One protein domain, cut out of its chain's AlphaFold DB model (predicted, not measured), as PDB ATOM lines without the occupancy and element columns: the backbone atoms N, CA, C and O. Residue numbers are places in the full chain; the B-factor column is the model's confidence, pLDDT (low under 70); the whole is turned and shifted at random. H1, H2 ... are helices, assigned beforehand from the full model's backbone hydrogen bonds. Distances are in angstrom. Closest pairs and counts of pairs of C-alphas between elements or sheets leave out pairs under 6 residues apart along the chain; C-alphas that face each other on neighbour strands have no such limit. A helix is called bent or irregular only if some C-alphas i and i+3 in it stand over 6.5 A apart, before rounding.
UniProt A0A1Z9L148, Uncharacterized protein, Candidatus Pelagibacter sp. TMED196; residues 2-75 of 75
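What this domain is: This is residues 2 to 75 of the 75 residues of an uncharacterized protein of Candidatus Pelagibacter sp. TMED196 (UniProt A0A1Z9L148). One long helix, H2, makes the length; short H1 turns off at its first end, and near its last end short H3 folds back and H4 crosses it. Between these ends, residues 17 to 40 of H2 stand free. The printed part has 74 residues with four named helices, H1 to H4 in order, and no named strand: all helix, extended, radius of gyration of the C-alphas 22.2 A, spans 68 by 20 by 18 A.

Where its parts are: H1, residues 2 to 10, begins at C-alpha 2 (102.104, 133.494, 95.789) and is irregular, C-alphas 6 and 9 being 8.6 A apart. H2, residues 12 to 50, is 57.0 A long. H3 is residues 53 to 60; H4, residues 63 to 73, ends at C-alpha 73 (135.970, 162.497, 76.763).

How they stand to each other: H1 and H2 touch only at the corner, only just, with 3 pairs of C-alphas within 8 A, closest Leu 6 and Gly 12 at 5.5 A. H4 is close to but not clearly touching H2, about perpendicular at 89 degrees; their closest C-alphas, Glu 41 and Ile 68, are 7.0 A apart. Every O i to N i+4 pair is within hydrogen-bond range in H2, H3 and H4, and 3 of 5 in H1.

The domain as a whole: The C-alphas farthest apart, Asn 9 and Leu 54, are 68.4 A apart. The printed part has no cut; residues 72 to 75 have pLDDT under 70.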
ATOM      1  N   ILE A   2     101.372 132.195  95.778       86.44
ATOM      2  CA  ILE A   2     102.104 133.494  95.789       86.44
ATOM      3  C   ILE A   2     101.750 134.388  96.996       86.44
ATOM      4  O   ILE A   2     102.624 134.980  97.620       86.44
ATOM      5  N   LEU A   3     100.466 134.434  97.367       85.56
ATOM      6  CA  LEU A   3      99.968 135.195  98.518       85.56
ATOM      7  C   LEU A   3     100.441 134.612  99.856       85.56
ATOM      8  O   LEU A   3     100.641 135.357 100.806       85.56
ATOM      9  N   GLU A   4     100.671 133.299  99.924       86.88
ATOM     10  CA  GLU A   4     101.218 132.640 101.119       86.88
ATOM     11  C   GLU A   4     102.691 133.004 101.315       86.88
ATOM     12  O   GLU A   4     103.105 133.277 102.438       86.88
ATOM     13  N   ILE A   5     103.459 133.094 100.221       86.44
ATOM     14  CA  ILE A   5     104.848 133.573 100.240       86.44
ATOM     15  C   ILE A   5     104.903 135.053 100.635       86.44
ATOM     16  O   ILE A   5     105.783 135.451 101.387       86.44
ATOM     17  N   LEU A   6     103.965 135.876 100.157       85.81
ATOM     18  CA  LEU A   6     103.919 137.299 100.505       85.81
ATOM     19  C   LEU A   6     103.477 137.539 101.949       85.81
ATOM     20  O   LEU A   6     104.033 138.411 102.609       85.81
ATOM     21  N   SER A   7     102.494 136.780 102.430       86.31
ATOM     22  CA  SER A   7     101.955 136.903 103.786       86.31
ATOM     23  C   SER A   7     102.870 136.255 104.830       86.31
ATOM     24  O   SER A   7     102.918 136.724 105.963       86.31
ATOM     25  N   MET A   8     103.619 135.205 104.465       87.38
ATOM     26  CA  MET A   8     104.471 134.398 105.356       87.38
ATOM     27  C   MET A   8     103.788 134.107 106.697       87.38
ATOM     28  O   MET A   8     104.329 134.417 107.752       87.38
ATOM     29  N   ASN A   9     102.559 133.583 106.664       86.62
ATOM     30  CA  ASN A   9     101.756 133.327 107.866       86.62
ATOM     31  C   ASN A   9     101.635 134.549 108.816       86.62
ATOM     32  O   ASN A   9     101.680 134.405 110.034       86.62
ATOM     33  N   GLY A  10     101.548 135.762 108.258       86.69
ATOM     34  CA  GLY A  10     101.499 137.029 108.997       86.69
ATOM     35  C   GLY A  10     102.854 137.719 109.212       86.69
ATOM     36  O   GLY A  10     102.881 138.895 109.572       86.69
ATOM     37  N   TYR A  11     103.982 137.055 108.942       91.69
ATOM     38  CA  TYR A  11     105.323 137.634 109.112       91.69
ATOM     39  C   TYR A  11     105.815 138.447 107.910       91.69
ATOM     40  O   TYR A  11     106.808 139.171 108.014       91.69
ATOM     41  N   GLY A  12     105.124 138.362 106.774       91.38
ATOM     42  CA  GLY A  12     105.568 138.944 105.513       91.38
ATOM     43  C   GLY A  12     105.812 140.445 105.601       91.38
ATOM     44  O   GLY A  12     106.812 140.938 105.089       91.38
ATOM     45  N   VAL A  13     104.963 141.173 106.331       90.75
ATOM     46  CA  VAL A  13     105.096 142.627 106.506       90.75
ATOM     47  C   VAL A  13     106.452 142.999 107.112       90.75
ATOM     48  O   VAL A  13     107.099 143.921 106.621       90.75
ATOM     49  N   TYR A  14     106.927 142.263 108.118       92.56
ATOM     50  CA  TYR A  14     108.221 142.525 108.756       92.56
ATOM     51  C   TYR A  14     109.391 142.195 107.831       92.56
ATOM     52  O   TYR A  14     110.361 142.954 107.753       92.56
ATOM     53  N   VAL A  15     109.283 141.089 107.094       92.69
ATOM     54  CA  VAL A  15     110.314 140.639 106.154       92.69
ATOM     55  C   VAL A  15     110.458 141.647 105.016       92.69
ATOM     56  O   VAL A  15     111.535 142.215 104.828       92.69
ATOM     57  N   TRP A  16     109.367 141.961 104.317       93.31
ATOM     58  CA  TRP A  16     109.376 142.914 103.206       93.31
ATOM     59  C   TRP A  16     109.772 144.323 103.652       93.31
ATOM     60  O   TRP A  16     110.561 144.972 102.965       93.31
ATOM     61  N   SER A  17     109.325 144.774 104.828       94.25
ATOM     62  CA  SER A  17     109.743 146.074 105.374       94.25
ATOM     63  C   SER A  17     111.245 146.122 105.661       94.25
ATOM     64  O   SER A  17     111.894 147.125 105.358       94.25
ATOM     65  N   SER A  18     111.828 145.036 106.176       95.44
ATOM     66  CA  SER A  18     113.275 144.941 106.428       95.44
ATOM     67  C   SER A  18     114.082 144.964 105.128       95.44
ATOM     68  O   SER A  18     115.082 145.684 105.028       95.44
ATOM     69  N   PHE A  19     113.623 144.243 104.100       94.69
ATOM     70  CA  PHE A  19     114.238 144.274 102.772       94.69
ATOM     71  C   PHE A  19     114.172 145.669 102.151       94.69
ATOM     72  O   PHE A  19     115.206 146.192 101.738       94.69
ATOM     73  N   ILE A  20     112.995 146.300 102.130       96.94
ATOM     74  CA  ILE A  20     112.818 147.651 101.576       96.94
ATOM     75  C   ILE A  20     113.722 148.641 102.308       96.94
ATOM     76  O   ILE A  20     114.445 149.398 101.666       96.94
ATOM     77  N   THR A  21     113.741 148.596 103.641       96.69
ATOM     78  CA  THR A  21     114.585 149.477 104.458       96.69
ATOM     79  C   THR A  21     116.060 149.310 104.105       96.69
ATOM     80  O   THR A  21     116.759 150.295 103.863       96.69
ATOM     81  N   THR A  22     116.527 148.067 103.984       97.38
ATOM     82  CA  THR A  22     117.910 147.770 103.590       97.38
ATOM     83  C   THR A  22     118.218 148.300 102.190       97.38
ATOM     84  O   THR A  22     119.230 148.974 101.996       97.38
ATOM     85  N   PHE A  23     117.331 148.074 101.217       97.25
ATOM     86  CA  PHE A  23     117.491 148.596  99.857       97.25
ATOM     87  C   PHE A  23     117.542 150.124  99.824       97.25
ATOM     88  O   PHE A  23     118.386 150.683  99.127       97.25
ATOM     89  N   VAL A  24     116.690 150.804 100.593       97.81
ATOM     90  CA  VAL A  24     116.677 152.269 100.692       97.81
ATOM     91  C   VAL A  24     117.995 152.785 101.265       97.81
ATOM     92  O   VAL A  24     118.583 153.706 100.697       97.81
ATOM     93  N   ILE A  25     118.494 152.177 102.343       97.62
ATOM     94  CA  ILE A  25     119.772 152.557 102.956       97.62
ATOM     95  C   ILE A  25     120.920 152.348 101.962       97.62
ATOM     96  O   ILE A  25     121.688 153.276 101.702       97.62
ATOM     97  N   CYS A  26     121.005 151.169 101.344       97.19
ATOM     98  CA  CYS A  26     122.020 150.862 100.337       97.19
ATOM     99  C   CYS A  26     121.964 151.835  99.153       97.19
ATOM    100  O   CYS A  26     123.000 152.348  98.724       97.19
ATOM    101  N   LEU A  27     120.766 152.140  98.651       97.31
ATOM    102  CA  LEU A  27     120.574 153.077  97.549       97.31
ATOM    103  C   LEU A  27     120.996 154.496  97.941       97.31
ATOM    104  O   LEU A  27     121.683 155.166  97.172       97.31
ATOM    105  N   TYR A  28     120.638 154.946  99.142       97.50
ATOM    106  CA  TYR A  28     121.040 156.250  99.656       97.50
ATOM    107  C   TYR A  28     122.567 156.381  99.728       97.50
ATOM    108  O   TYR A  28     123.134 157.345  99.197       97.50
ATOM    109  N   PHE A  29     123.249 155.390 100.309       96.94
ATOM    110  CA  PHE A  29     124.711 155.366 100.363       96.94
ATOM    111  C   PHE A  29     125.333 155.298  98.968       96.94
ATOM    112  O   PHE A  29     126.255 156.063  98.680       96.94
ATOM    113  N   TYR A  30     124.797 154.468  98.072       96.19
ATOM    114  CA  TYR A  30     125.253 154.387  96.685       96.19
ATOM    115  C   TYR A  30     125.164 155.746  95.978       96.19
ATOM    116  O   TYR A  30     126.136 156.196  95.368       96.19
ATOM    117  N   LEU A  31     124.031 156.443  96.092       96.38
ATOM    118  CA  LEU A  31     123.843 157.758  95.479       96.38
ATOM    119  C   LEU A  31     124.794 158.804  96.067       96.38
ATOM    120  O   LEU A  31     125.344 159.615  95.316       96.38
ATOM    121  N   LYS A  32     125.019 158.784  97.384       95.50
ATOM    122  CA  LYS A  32     125.962 159.688  98.053       95.50
ATOM    123  C   LYS A  32     127.391 159.456  97.557       95.50
ATOM    124  O   LYS A  32     128.032 160.403  97.106       95.50
ATOM    125  N   THR A  33     127.853 158.208  97.547       94.50
ATOM    126  CA  THR A  33     129.190 157.839  97.056       94.50
ATOM    127  C   THR A  33     129.355 158.175  95.576       94.50
ATOM    128  O   THR A  33     130.362 158.763  95.189       94.50
ATOM    129  N   LYS A  34     128.340 157.913  94.746       93.12
ATOM    130  CA  LYS A  34     128.352 158.257  93.316       93.12
ATOM    131  C   LYS A  34     128.452 159.763  93.075       93.12
ATOM    132  O   LYS A  34     129.140 160.188  92.149       93.12
ATOM    133  N   LYS A  35     127.784 160.585  93.893       92.69
ATOM    134  CA  LYS A  35     127.917 162.051  93.831       92.69
ATOM    135  C   LYS A  35     129.335 162.496  94.191       92.69
ATOM    136  O   LYS A  35     129.895 163.318  93.469       92.69
ATOM    137  N   THR A  36     129.916 161.939  95.253       92.69
ATOM    138  CA  THR A  36     131.304 162.228  95.650       92.69
ATOM    139  C   THR A  36     132.288 161.834  94.555       92.69
ATOM    140  O   THR A  36     133.135 162.643  94.191       92.69
ATOM    141  N   LEU A  37     132.129 160.648  93.964       90.62
ATOM    142  CA  LEU A  37     132.981 160.164  92.878       90.62
ATOM    143  C   LEU A  37     132.954 161.109  91.670       90.62
ATOM    144  O   LEU A  37     134.003 161.549  91.220       90.62
ATOM    145  N   LYS A  38     131.766 161.538  91.225       89.50
ATOM    146  CA  LYS A  38     131.645 162.522  90.134       89.50
ATOM    147  C   LYS A  38     132.279 163.874  90.461       89.50
ATOM    148  O   LYS A  38     132.721 164.576  89.553       89.50
ATOM    149  N   LYS A  39     132.260 164.291  91.730       91.19
ATOM    150  CA  LYS A  39     132.919 165.530  92.159       91.19
ATOM    151  C   LYS A  39     134.439 165.377  92.077       91.19
ATOM    152  O   LYS A  39     135.080 166.224  91.468       91.19
ATOM    153  N   LEU A  40     134.976 164.273  92.598       89.25
ATOM    154  CA  LEU A  40     136.403 163.952  92.533       89.25
ATOM    155  C   LEU A  40     136.901 163.850  91.091       89.25
ATOM    156  O   LEU A  40     137.928 164.432  90.774       89.25
ATOM    157  N   GLU A  41     136.157 163.187  90.201       86.75
ATOM    158  CA  GLU A  41     136.497 163.133  88.774       86.75
ATOM    159  C   GLU A  41     136.599 164.542  88.174       86.75
ATOM    160  O   GLU A  41     137.593 164.869  87.529       86.75
ATOM    161  N   LYS A  42     135.604 165.407  88.418       87.19
ATOM    162  CA  LYS A  42     135.606 166.790  87.914       87.19
ATOM    163  C   LYS A  42     136.778 167.610  88.443       87.19
ATOM    164  O   LYS A  42     137.376 168.358  87.671       87.19
ATOM    165  N   ASP A  43     137.071 167.498  89.732       87.69
ATOM    166  CA  ASP A  43     138.173 168.226  90.360       87.69
ATOM    167  C   ASP A  43     139.520 167.711  89.822       87.69
ATOM    168  O   ASP A  43     140.350 168.514  89.395       87.69
ATOM    169  N   PHE A  44     139.666 166.391  89.661       85.56
ATOM    170  CA  PHE A  44     140.826 165.762  89.027       85.56
ATOM    171  C   PHE A  44     141.039 166.243  87.585       85.56
ATOM    172  O   PHE A  44     142.161 166.535  87.187       85.56
ATOM    173  N   ILE A  45     139.976 166.379  86.787       82.69
ATOM    174  CA  ILE A  45     140.073 166.892  85.411       82.69
ATOM    175  C   ILE A  45     140.551 168.349  85.388       82.69
ATOM    176  O   ILE A  45     141.324 168.724  84.504       82.69
ATOM    177  N   LYS A  46     140.081 169.188  86.320       85.00
ATOM    178  CA  LYS A  46     140.529 170.586  86.416       85.00
ATOM    179  C   LYS A  46     142.008 170.660  86.777       85.00
ATOM    180  O   LYS A  46     142.745 171.373  86.104       85.00
ATOM    181  N   GLU A  47     142.423 169.894  87.778       83.56
ATOM    182  CA  GLU A  47     143.815 169.837  88.220       83.56
ATOM    183  C   GLU A  47     144.722 169.268  87.118       83.56
ATOM    184  O   GLU A  47     145.736 169.870  86.772       83.56
ATOM    185  N   ALA A  48     144.292 168.201  86.441       81.38
ATOM    186  CA  ALA A  48     145.004 167.631  85.301       81.38
ATOM    187  C   ALA A  48     145.183 168.629  84.146       81.38
ATOM    188  O   ALA A  48     146.227 168.629  83.504       81.38
ATOM    189  N   LYS A  49     144.204 169.508  83.880       79.38
ATOM    190  CA  LYS A  49     144.347 170.575  82.871       79.38
ATOM    191  C   LYS A  49     145.342 171.665  83.281       79.38
ATOM    192  O   LYS A  49     145.897 172.304  82.393       79.38
ATOM    193  N   SER A  50     145.542 171.891  84.581       79.69
ATOM    194  CA  SER A  50     146.532 172.850  85.093       79.69
ATOM    195  C   SER A  50     147.953 172.290  85.201       79.69
ATOM    196  O   SER A  50     148.891 173.073  85.322       79.69
ATOM    197  N   LEU A  51     148.128 170.966  85.143       79.56
ATOM    198  CA  LEU A  51     149.443 170.326  85.210       79.56
ATOM    199  C   LEU A  51     150.244 170.506  83.917       79.56
ATOM    200  O   LEU A  51     149.699 170.578  82.810       79.56
ATOM    201  N   SER A  52     151.571 170.547  84.054       71.88
ATOM    202  CA  SER A  52     152.479 170.663  82.914       71.88
ATOM    203  C   SER A  52     152.395 169.427  82.004       71.88
ATOM    204  O   SER A  52     152.063 168.323  82.444       71.88
ATOM    205  N   LYS A  53     152.723 169.575  80.709       70.50
ATOM    206  CA  LYS A  53     152.662 168.463  79.731       70.50
ATOM    207  C   LYS A  53     153.456 167.227  80.182       70.50
ATOM    208  O   LYS A  53     153.026 166.107  79.929       70.50
ATOM    209  N   LEU A  54     154.577 167.440  80.870       71.31
ATOM    210  CA  LEU A  54     155.464 166.388  81.372       71.31
ATOM    211  C   LEU A  54     154.828 165.596  82.528       71.31
ATOM    212  O   LEU A  54     154.873 164.365  82.548       71.31
ATOM    213  N   GLU A  55     154.180 166.290  83.462       74.69
ATOM    214  CA  GLU A  55     153.460 165.670  84.582       74.69
ATOM    215  C   GLU A  55     152.202 164.942  84.102       74.69
ATOM    216  O   GLU A  55     151.920 163.824  84.542       74.69
ATOM    217  N   LEU A  56     151.487 165.524  83.133       75.19
ATOM    218  CA  LEU A  56     150.309 164.921  82.517       75.19
ATOM    219  C   LEU A  56     150.642 163.601  81.801       75.19
ATOM    220  O   LEU A  56     149.873 162.642  81.894       75.19
ATOM    221  N   GLU A  57     151.770 163.526  81.091       73.69
ATOM    222  CA  GLU A  57     152.195 162.287  80.430       73.69
ATOM    223  C   GLU A  57     152.539 161.179  81.426       73.69
ATOM    224  O   GLU A  57     152.156 160.026  81.215       73.69
ATOM    225  N   ASN A  58     153.194 161.512  82.540       77.31
ATOM    226  CA  ASN A  58     153.462 160.537  83.597       77.31
ATOM    227  C   ASN A  58     152.182 160.089  84.320       77.31
ATOM    228  O   ASN A  58     152.035 158.901  84.610       77.31
ATOM    229  N   LEU A  59     151.220 160.988  84.536       75.81
ATOM    230  CA  LEU A  59     149.907 160.649  85.092       75.81
ATOM    231  C   LEU A  59     149.077 159.776  84.141       75.81
ATOM    232  O   LEU A  59     148.482 158.796  84.583       75.81
ATOM    233  N   LYS A  60     149.086 160.047  82.828       74.25
ATOM    234  CA  LYS A  60     148.379 159.236  81.814       74.25
ATOM    235  C   LYS A  60     148.879 157.793  81.705       74.25
ATOM    236  O   LYS A  60     148.127 156.943  81.225       74.25
ATOM    237  N   LYS A  61     150.114 157.498  82.128       77.06
ATOM    238  CA  LYS A  61     150.629 156.117  82.190       77.06
ATOM    239  C   LYS A  61     149.889 155.277  83.231       77.06
ATOM    240  O   LYS A  61     149.829 154.056  83.093       77.06
ATOM    241  N   GLN A  62     149.289 155.904  84.244       81.69
ATOM    242  CA  GLN A  62     148.477 155.199  85.228       81.69
ATOM    243  C   GLN A  62     147.130 154.804  84.612       81.69
ATOM    244  O   GLN A  62     146.378 155.641  84.108       81.69
ATOM    245  N   LYS A  63     146.806 153.508  84.677       75.38
ATOM    246  CA  LYS A  63     145.600 152.932  84.059       75.38
ATOM    247  C   LYS A  63     144.309 153.627  84.519       75.38
ATOM    248  O   LYS A  63     143.461 153.937  83.691       75.38
ATOM    249  N   ILE A  64     144.219 153.946  85.810       76.00
ATOM    250  CA  ILE A  64     143.066 154.612  86.438       76.00
ATOM    251  C   ILE A  64     142.853 156.019  85.860       76.00
ATOM    252  O   ILE A  64     141.745 156.378  85.478       76.00
ATOM    253  N   VAL A  65     143.927 156.803  85.723       77.94
ATOM    254  CA  VAL A  65     143.878 158.160  85.155       77.94
ATOM    255  C   VAL A  65     143.436 158.124  83.695       77.94
ATOM    256  O   VAL A  65     142.608 158.930  83.267       77.94
ATOM    257  N   ARG A  66     143.954 157.163  82.921       76.00
ATOM    258  CA  ARG A  66     143.551 156.964  81.526       76.00
ATOM    259  C   ARG A  66     142.066 156.626  81.416       76.00
ATOM    260  O   ARG A  66     141.394 157.191  80.560       76.00
ATOM    261  N   GLU A  67     141.558 155.744  82.273       78.62
ATOM    262  CA  GLU A  67     140.138 155.377  82.297       78.62
ATOM    263  C   GLU A  67     139.238 156.570  82.655       78.62
ATOM    264  O   GLU A  67     138.257 156.799  81.948       78.62
ATOM    265  N   ILE A  68     139.605 157.384  83.653       78.19
ATOM    266  CA  ILE A  68     138.861 158.598  84.045       78.19
ATOM    267  C   ILE A  68     138.842 159.646  82.915       78.19
ATOM    268  O   ILE A  68     137.817 160.266  82.636       78.19
ATOM    269  N   LEU A  69     139.968 159.856  82.227       74.62
ATOM    270  CA  LEU A  69     140.043 160.825  81.125       74.62
ATOM    271  C   LEU A  69     139.265 160.357  79.885       74.62
ATOM    272  O   LEU A  69     138.616 161.168  79.222       74.62
ATOM    273  N   VAL A  70     139.313 159.058  79.570       75.31
ATOM    274  CA  VAL A  70     138.556 158.470  78.452       75.31
ATOM    275  C   VAL A  70     137.055 158.480  78.740       75.31
ATOM    276  O   VAL A  70     136.280 158.817  77.847       75.31
ATOM    277  N   SER A  71     136.633 158.150  79.965       73.75
ATOM    278  CA  SER A  71     135.216 158.181  80.350       73.75
ATOM    279  C   SER A  71     134.641 159.598  80.303       73.75
ATOM    280  O   SER A  71     133.495 159.770  79.890       73.75
ATOM    281  N   HIS A  72     135.439 160.618  80.636       69.75
ATOM    282  CA  HIS A  72     135.029 162.009  80.479       69.75
ATOM    283  C   HIS A  72     134.957 162.445  79.014       69.75
ATOM    284  O   HIS A  72     133.985 163.090  78.648       69.75
ATOM    285  N   SER A  73     135.941 162.095  78.180       62.47
ATOM    286  CA  SER A  73     135.970 162.497  76.763       62.47
ATOM    287  C   SER A  73     134.836 161.894  75.922       62.47
ATOM    288  O   SER A  73     134.644 162.323  74.786       62.47
ATOM    289  N   LYS A  74     134.148 160.866  76.431       56.62
ATOM    290  CA  LYS A  74     133.072 160.150  75.732       56.62
ATOM    291  C   LYS A  74     131.664 160.679  76.065       56.62
ATOM    292  O   LYS A  74     130.713 160.242  75.423       56.62
ATOM    293  N   ASN A  75     131.549 161.576  77.049       46.09
ATOM    294  CA  ASN A  75     130.341 162.340  77.399       46.09
ATOM    295  C   ASN A  75     130.460 163.775  76.886       46.09
ATOM    296  O   ASN A  75     129.405 164.342  76.541       46.09
TER     297      ASN A  75